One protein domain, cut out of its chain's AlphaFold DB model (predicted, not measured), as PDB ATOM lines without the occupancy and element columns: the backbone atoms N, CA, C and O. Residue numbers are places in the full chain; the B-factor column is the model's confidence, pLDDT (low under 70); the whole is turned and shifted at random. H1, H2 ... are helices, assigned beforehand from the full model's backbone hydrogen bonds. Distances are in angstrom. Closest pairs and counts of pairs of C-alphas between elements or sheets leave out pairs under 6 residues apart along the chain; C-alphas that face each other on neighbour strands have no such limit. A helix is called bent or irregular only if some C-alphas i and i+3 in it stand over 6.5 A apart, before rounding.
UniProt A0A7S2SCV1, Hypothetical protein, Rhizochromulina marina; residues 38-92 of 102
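What this domain is: This is residues 38 to 92 of the 102 residues of the protein "Hypothetical protein" of Rhizochromulina marina (UniProt A0A7S2SCV1). Four short helices follow one another round a small, irregular ring, and the last, H4, comes back to pack aslant on the first and longest, H1. H1 and H4 make the well-packed side of this ring; H2 lies beside the end part of H1, meeting it at residues 49 to 50 of H1, and the very short H3 lies on the side away from H1, with few contacts between the helices there. The printed part has 55 residues with four named helices, in the order H1, H2, H3, H4, and no named strand, and its class is all helix. It is compact, with a radius of gyration of the C-alphas of 9.8 A, and its outline is rounded, spanning 25 by 21 by 21 A along the three main axes.

Where its parts are: The printed part begins at Leu 38, and residues 38 to 39 come before the first helix. H1 is residues 40 to 52, from Asp 40 to Lys 52, and measures 18.1 A from first to last C-alpha. Its first C-alpha, that of Asp 40, is at (72.370, -15.831, 18.616), and its last, that of Lys 52, is at (61.395, -2.130, 14.160). After residues 53 to 56 comes H2, residues 57 to 64, from Leu 57 to Leu 64, with 10.3 A from first to last C-alpha. Residues 65 to 68 then lead to H3, residues 69 to 73, from Ser 69 to Lys 73, a helix of 5 residues and 6.2 A. Residues 74 to 78 come next, and H4 follows as residues 79 to 87, from Ala 79 to Tyr 87, with 12.2 A from first to last C-alpha. H4 ends with the C-alpha of Tyr 87 at (74.419, -8.499, 25.139), and residues 88 to 92 follow it. No helix is bent or irregular.

How they stand to each other: H1, the longest helix by residues, touches both H2 and H4. H1 and H4 touch with 18 pairs of C-alphas within 8 A. Their closest C-alphas are those of Val 47 and Ala 79, 4.8 A apart, and their centres are 8.4 A apart. Their lines stand at a steep tilt of 51 degrees, and they run opposite ways. H1 and H2 only just touch, with 3 pairs of C-alphas within 8 A, and H1 does so with residues 49 to 50 alone. The closest C-alphas of these two are those of Tyr 50 and Ile 60, 6.6 A apart; the tilt is steep at 52 degrees, and the helices run opposite ways. H3 touches no helix but is near H2: the two are close but not clearly touching, and their closest C-alphas, those of Leu 57 and Ala 71, are 6.7 A apart. H3 and H4 are apart, but only just, with their closest C-alphas at 8.4 A. H1 and H3 are apart, and so are H2 and H4. In the backbones of H1, H2, H3 and H4 every pair of O i and N i+4 is within hydrogen-bond range.

The domain as a whole: The two C-alphas farthest apart are those of Lys 41 and Lys 73, at 26.5 A. The first and last printed C-alphas, those of Leu 38 and Thr 92, are 15.8 A apart. The printed part has no cut, and in the full chain of 102 residues it runs from residue 38 to residue 92. The links H1 to H2, H2 to H3 and H3 to H4 are tight, with 4, 4 and 5 residues between the helices, and no link is long. The mean pLDDT of the printed part is 78.4. Five printed residues are under 70, namely residues 38 to 39 and residues 90 to 92.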
ATOM      1  N   LEU A  38      76.929 -16.789  23.438       54.56
ATOM      2  CA  LEU A  38      76.257 -15.735  22.680       54.56
ATOM      3  C   LEU A  38      74.977 -16.329  22.104       54.56
ATOM      4  O   LEU A  38      75.019 -17.063  21.123       54.56
ATOM      5  N   ASP A  39      73.850 -16.062  22.757       64.75
ATOM      6  CA  ASP A  39      72.593 -16.664  22.358       64.75
ATOM      7  C   ASP A  39      72.170 -15.923  21.088       64.75
ATOM      8  O   ASP A  39      71.614 -14.822  21.144       64.75
ATOM      9  N   ASP A  40      72.532 -16.475  19.925       72.38
ATOM     10  CA  ASP A  40      72.370 -15.831  18.616       72.38
ATOM     11  C   ASP A  40      70.919 -15.378  18.389       72.38
ATOM     12  O   ASP A  40      70.661 -14.366  17.737       72.38
ATOM     13  N   LYS A  41      69.951 -16.082  18.996       75.44
ATOM     14  CA  LYS A  41      68.534 -15.693  19.011       75.44
ATOM     15  C   LYS A  41      68.280 -14.378  19.734       75.44
ATOM     16  O   LYS A  41      67.439 -13.598  19.286       75.44
ATOM     17  N   THR A  42      68.972 -14.130  20.840       76.12
ATOM     18  CA  THR A  42      68.863 -12.878  21.594       76.12
ATOM     19  C   THR A  42      69.446 -11.727  20.781       76.12
ATOM     20  O   THR A  42      68.794 -10.693  20.649       76.12
ATOM     21  N   ILE A  43      70.611 -11.923  20.151       80.19
ATOM     22  CA  ILE A  43      71.207 -10.914  19.262       80.19
ATOM     23  C   ILE A  43      70.283 -10.624  18.075       80.19
ATOM     24  O   ILE A  43      69.956  -9.465  17.835       80.19
ATOM     25  N   ALA A  44      69.784 -11.653  17.387       83.81
ATOM     26  CA  ALA A  44      68.853 -11.482  16.273       83.81
ATOM     27  C   ALA A  44      67.562 -10.754  16.691       83.81
ATOM     28  O   ALA A  44      67.091  -9.873  15.973       83.81
ATOM     29  N   SER A  45      67.019 -11.063  17.875       84.62
ATOM     30  CA  SER A  45      65.828 -10.386  18.407       84.62
ATOM     31  C   SER A  45      66.086  -8.904  18.684       84.62
ATOM     32  O   SER A  45      65.244  -8.074  18.359       84.62
ATOM     33  N   LEU A  46      67.257  -8.555  19.228       82.44
ATOM     34  CA  LEU A  46      67.664  -7.166  19.470       82.44
ATOM     35  C   LEU A  46      67.921  -6.399  18.166       82.44
ATOM     36  O   LEU A  46      67.586  -5.222  18.080       82.44
ATOM     37  N   VAL A  47      68.469  -7.059  17.143       86.50
ATOM     38  CA  VAL A  47      68.627  -6.483  15.799       86.50
ATOM     39  C   VAL A  47      67.259  -6.171  15.190       86.50
ATOM     40  O   VAL A  47      67.031  -5.052  14.736       86.50
ATOM     41  N   SER A  48      66.325  -7.128  15.223       86.75
ATOM     42  CA  SER A  48      64.957  -6.912  14.735       86.75
ATOM     43  C   SER A  48      64.216  -5.841  15.533       86.75
ATOM     44  O   SER A  48      63.459  -5.066  14.958       86.75
ATOM     45  N   LEU A  49      64.445  -5.772  16.847       85.38
ATOM     46  CA  LEU A  49      63.916  -4.718  17.705       85.38
ATOM     47  C   LEU A  49      64.451  -3.348  17.277       85.38
ATOM     48  O   LEU A  49      63.684  -2.405  17.103       85.38
ATOM     49  N   TYR A  50      65.757  -3.252  17.043       85.69
ATOM     50  CA  TYR A  50      66.393  -2.022  16.590       85.69
ATOM     51  C   TYR A  50      65.840  -1.540  15.244       85.69
ATOM     52  O   TYR A  50      65.529  -0.359  15.098       85.69
ATOM     53  N   ASP A  51      65.662  -2.452  14.286       88.69
ATOM     54  CA  ASP A  51      65.082  -2.156  12.971       88.69
ATOM     55  C   ASP A  51      63.601  -1.748  13.060       88.69
ATOM     56  O   ASP A  51      63.200  -0.730  12.496       88.69
ATOM     57  N   LYS A  52      62.804  -2.458  13.874       88.12
ATOM     58  CA  LYS A  52      61.395  -2.130  14.160       88.12
ATOM     59  C   LYS A  52      61.240  -0.685  14.641       88.12
ATOM     60  O   LYS A  52      60.325   0.015  14.208       88.12
ATOM     61  N   TYR A  53      62.149  -0.229  15.498       86.00
ATOM     62  CA  TYR A  53      62.179   1.141  16.012       86.00
ATOM     63  C   TYR A  53      63.009   2.108  15.157       86.00
ATOM     64  O   TYR A  53      63.224   3.243  15.569       86.00
ATOM     65  N   ASN A  54      63.460   1.702  13.963       81.56
ATOM     66  CA  ASN A  54      64.262   2.519  13.041       81.56
ATOM     67  C   ASN A  54      65.511   3.140  13.708       81.56
ATOM     68  O   ASN A  54      65.923   4.254  13.388       81.56
ATOM     69  N   GLY A  55      66.108   2.424  14.665       77.56
ATOM     70  CA  GLY A  55      67.259   2.884  15.440       77.56
ATOM     71  C   GLY A  55      66.953   3.904  16.539       77.56
ATOM     72  O   GLY A  55      67.882   4.498  17.091       77.56
ATOM     73  N   SER A  56      65.683   4.101  16.900       84.31
ATOM     74  CA  SER A  56      65.306   4.918  18.055       84.31
ATOM     75  C   SER A  56      65.703   4.242  19.367       84.31
ATOM     76  O   SER A  56      64.980   3.417  19.919       84.31
ATOM     77  N   LEU A  57      66.863   4.631  19.896       79.88
ATOM     78  CA  LEU A  57      67.377   4.138  21.178       79.88
ATOM     79  C   LEU A  57      66.441   4.459  22.346       79.88
ATOM     80  O   LEU A  57      66.405   3.708  23.306       79.88
ATOM     81  N   ASP A  58      65.695   5.559  22.292       82.56
ATOM     82  CA  ASP A  58      64.727   5.891  23.337       82.56
ATOM     83  C   ASP A  58      63.615   4.838  23.431       82.56
ATOM     84  O   ASP A  58      63.433   4.265  24.500       82.56
ATOM     85  N   ASP A  59      62.948   4.518  22.318       84.62
ATOM     86  CA  ASP A  59      61.859   3.535  22.286       84.62
ATOM     87  C   ASP A  59      62.339   2.105  22.568       84.62
ATOM     88  O   ASP A  59      61.676   1.346  23.272       84.62
ATOM     89  N   ILE A  60      63.515   1.731  22.048       83.25
ATOM     90  CA  ILE A  60      64.097   0.402  22.278       83.25
ATOM     91  C   ILE A  60      64.393   0.204  23.764       83.25
ATOM     92  O   ILE A  60      64.077  -0.838  24.331       83.25
ATOM     93  N   PHE A  61      65.016   1.194  24.405       81.56
ATOM     94  CA  PHE A  61      65.344   1.106  25.824       81.56
ATOM     95  C   PHE A  61      64.108   1.253  26.713       81.56
ATOM     96  O   PHE A  61      64.076   0.621  27.763       81.56
ATOM     97  N   ASP A  62      63.094   2.011  26.292       84.06
ATOM     98  CA  ASP A  62      61.793   2.075  26.966       84.06
ATOM     99  C   ASP A  62      61.084   0.708  26.953       84.06
ATOM    100  O   ASP A  62      60.692   0.221  28.014       84.06
ATOM    101  N   GLU A  63      61.037   0.018  25.802       80.12
ATOM    102  CA  GLU A  63      60.470  -1.341  25.694       80.12
ATOM    103  C   GLU A  63      61.263  -2.365  26.530       80.12
ATOM    104  O   GLU A  63      60.687  -3.295  27.099       80.12
ATOM    105  N   LEU A  64      62.578  -2.170  26.668       78.44
ATOM    106  CA  LEU A  64      63.449  -3.004  27.504       78.44
ATOM    107  C   LEU A  64      63.441  -2.603  28.994       78.44
ATOM    108  O   LEU A  64      63.949  -3.357  29.824       78.44
ATOM    109  N   GLY A  65      62.863  -1.451  29.350       77.00
ATOM    110  CA  GLY A  65      62.877  -0.903  30.710       77.00
ATOM    111  C   GLY A  65      64.258  -0.441  31.197       77.00
ATOM    112  O   GLY A  65      64.500  -0.377  32.402       77.00
ATOM    113  N   GLU A  66      65.170  -0.135  30.276       77.56
ATOM    114  CA  GLU A  66      66.556   0.255  30.540       77.56
ATOM    115  C   GLU A  66      66.773   1.760  30.302       77.56
ATOM    116  O   GLU A  66      65.944   2.463  29.730       77.56
ATOM    117  N   ASN A  67      67.916   2.302  30.740       77.25
ATOM    118  CA  ASN A  67      68.191   3.732  30.585       77.25
ATOM    119  C   ASN A  67      68.950   4.038  29.272       77.25
ATOM    120  O   ASN A  67      70.126   3.669  29.152       77.25
ATOM    121  N   PRO A  68      68.371   4.812  28.329       79.25
ATOM    122  CA  PRO A  68      69.020   5.129  27.057       79.25
ATOM    123  C   PRO A  68      70.226   6.065  27.206       79.25
ATOM    124  O   PRO A  68      70.945   6.284  26.237       79.25
ATOM    125  N   SER A  69      70.511   6.621  28.391       77.50
ATOM    126  CA  SER A  69      71.616   7.573  28.604       77.50
ATOM    127  C   SER A  69      72.970   7.046  28.129       77.50
ATOM    128  O   SER A  69      73.765   7.801  27.564       77.50
ATOM    129  N   LYS A  70      73.251   5.751  28.332       71.75
ATOM    130  CA  LYS A  70      74.500   5.148  27.848       71.75
ATOM    131  C   LYS A  70      74.518   5.020  26.330       71.75
ATOM    132  O   LYS A  70      75.538   5.342  25.731       71.75
ATOM    133  N   ALA A  71      73.410   4.607  25.723       74.06
ATOM    134  CA  ALA A  71      73.298   4.493  24.276       74.06
ATOM    135  C   ALA A  71      73.294   5.870  23.594       74.06
ATOM    136  O   ALA A  71      73.910   6.038  22.558       74.06
ATOM    137  N   LYS A  72      72.737   6.911  24.217       77.94
ATOM    138  CA  LYS A  72      72.855   8.299  23.740       77.94
ATOM    139  C   LYS A  72      74.288   8.819  23.788       77.94
ATOM    140  O   LYS A  72      74.716   9.552  22.904       77.94
ATOM    141  N   LYS A  73      75.038   8.455  24.833       78.06
ATOM    142  CA  LYS A  73      76.446   8.844  24.984       78.06
ATOM    143  C   LYS A  73      77.377   8.044  24.069       78.06
ATOM    144  O   LYS A  73      78.392   8.568  23.619       78.06
ATOM    145  N   TYR A  74      77.032   6.787  23.819       73.56
ATOM    146  CA  TYR A  74      77.758   5.861  22.961       73.56
ATOM    147  C   TYR A  74      76.772   5.212  21.991       73.56
ATOM    148  O   TYR A  74      76.403   4.051  22.200       73.56
ATOM    149  N   PRO A  75      76.333   5.952  20.955       74.88
ATOM    150  CA  PRO A  75      75.389   5.416  19.994       74.88
ATOM    151  C   PRO A  75      75.995   4.175  19.340       74.88
ATOM    152  O   PRO A  75      77.195   4.168  19.015       74.88
ATOM    153  N   PRO A  76      75.211   3.100  19.210       78.75
ATOM    154  CA  PRO A  76      75.610   1.989  18.383       78.75
ATOM    155  C   PRO A  76      75.671   2.442  16.926       78.75
ATOM    156  O   PRO A  76      74.946   3.345  16.509       78.75
ATOM    157  N   ARG A  77      76.587   1.848  16.165       78.81
ATOM    158  CA  ARG A  77      76.751   2.190  14.743       78.81
ATOM    159  C   ARG A  77      75.603   1.642  13.904       78.81
ATOM    160  O   ARG A  77      75.113   2.330  13.018       78.81
ATOM    161  N   ASP A  78      75.176   0.434  14.245       81.88
ATOM    162  CA  ASP A  78      74.218  -0.373  13.504       81.88
ATOM    163  C   ASP A  78      73.439  -1.266  14.480       81.88
ATOM    164  O   ASP A  78      73.820  -1.416  15.647       81.88
ATOM    165  N   ALA A  79      72.372  -1.901  13.994       82.69
ATOM    166  CA  ALA A  79      71.549  -2.822  14.779       82.69
ATOM    167  C   ALA A  79      72.366  -3.978  15.388       82.69
ATOM    168  O   ALA A  79      72.147  -4.362  16.538       82.69
ATOM    169  N   GLU A  80      73.349  -4.501  14.648       82.50
ATOM    170  CA  GLU A  80      74.263  -5.538  15.141       82.50
ATOM    171  C   GLU A  80      75.179  -5.016  16.255       82.50
ATOM    172  O   GLU A  80      75.316  -5.667  17.288       82.50
ATOM    173  N   ASP A  81      75.746  -3.812  16.103       82.12
ATOM    174  CA  ASP A  81      76.583  -3.185  17.139       82.12
ATOM    175  C   ASP A  81      75.763  -2.904  18.406       82.12
ATOM    176  O   ASP A  81      76.258  -3.108  19.516       82.12
ATOM    177  N   PHE A  82      74.491  -2.513  18.263       84.12
ATOM    178  CA  PHE A  82      73.564  -2.393  19.386       84.12
ATOM    179  C   PHE A  82      73.380  -3.730  20.099       84.12
ATOM    180  O   PHE A  82      73.623  -3.811  21.302       84.12
ATOM    181  N   ALA A  83      72.985  -4.768  19.365       82.19
ATOM    182  CA  ALA A  83      72.691  -6.077  19.926       82.19
ATOM    183  C   ALA A  83      73.920  -6.697  20.610       82.19
ATOM    184  O   ALA A  83      73.823  -7.170  21.741       82.19
ATOM    185  N   GLN A  84      75.096  -6.608  19.980       80.62
ATOM    186  CA  GLN A  84      76.355  -7.082  20.554       80.62
ATOM    187  C   GLN A  84      76.743  -6.308  21.816       80.62
ATOM    188  O   GLN A  84      77.127  -6.912  22.814       80.62
ATOM    189  N   ARG A  85      76.633  -4.974  21.812       77.12
ATOM    190  CA  ARG A  85      76.950  -4.144  22.986       77.12
ATOM    191  C   ARG A  85      75.939  -4.312  24.116       77.12
ATOM    192  O   ARG A  85      76.326  -4.267  25.281       77.12
ATOM    193  N   TYR A  86      74.665  -4.498  23.788       78.25
ATOM    194  CA  TYR A  86      73.616  -4.768  24.761       78.25
ATOM    195  C   TYR A  86      73.848  -6.121  25.432       78.25
ATOM    196  O   TYR A  86      73.903  -6.187  26.657       78.25
ATOM    197  N   TYR A  87      74.100  -7.164  24.638       74.25
ATOM    198  CA  TYR A  87      74.419  -8.499  25.139       74.25
ATOM    199  C   TYR A  87      75.722  -8.523  25.950       74.25
ATOM    200  O   TYR A  87      75.786  -9.127  27.015       74.25
ATOM    201  N   ALA A  88      76.746  -7.781  25.517       71.38
ATOM    202  CA  ALA A  88      77.993  -7.610  26.266       71.38
ATOM    203  C   ALA A  88      77.826  -6.810  27.577       71.38
ATOM    204  O   ALA A  88      78.813  -6.530  28.262       71.38
ATOM    205  N   GLY A  89      76.606  -6.378  27.908       70.00
ATOM    206  CA  GLY A  89      76.301  -5.592  29.096       70.00
ATOM    207  C   GLY A  89      76.893  -4.182  29.071       70.00
ATOM    208  O   GLY A  89      76.996  -3.525  30.108       70.00
ATOM    209  N   ALA A  90      77.293  -3.672  27.900       65.44
ATOM    210  CA  ALA A  90      77.827  -2.316  27.776       65.44
ATOM    211  C   ALA A  90      76.756  -1.271  28.127       65.44
ATOM    212  O   ALA A  90      77.057  -0.228  28.724       65.44
ATOM    213  N   PHE A  91      75.499  -1.577  27.799       65.00
ATOM    214  CA  PHE A  91      74.351  -0.719  28.070       65.00
ATOM    215  C   PHE A  91      73.613  -1.066  29.366       65.00
ATOM    216  O   PHE A  91      73.144  -0.146  30.032       65.00
ATOM    217  N   THR A  92      73.611  -2.330  29.788       59.16
ATOM    218  CA  THR A  92      72.916  -2.767  31.006       59.16
ATOM    219  C   THR A  92      73.741  -2.435  32.250       59.16
ATOM    220  O   THR A  92      74.943  -2.710  32.304       59.16
TER     221      THR A  92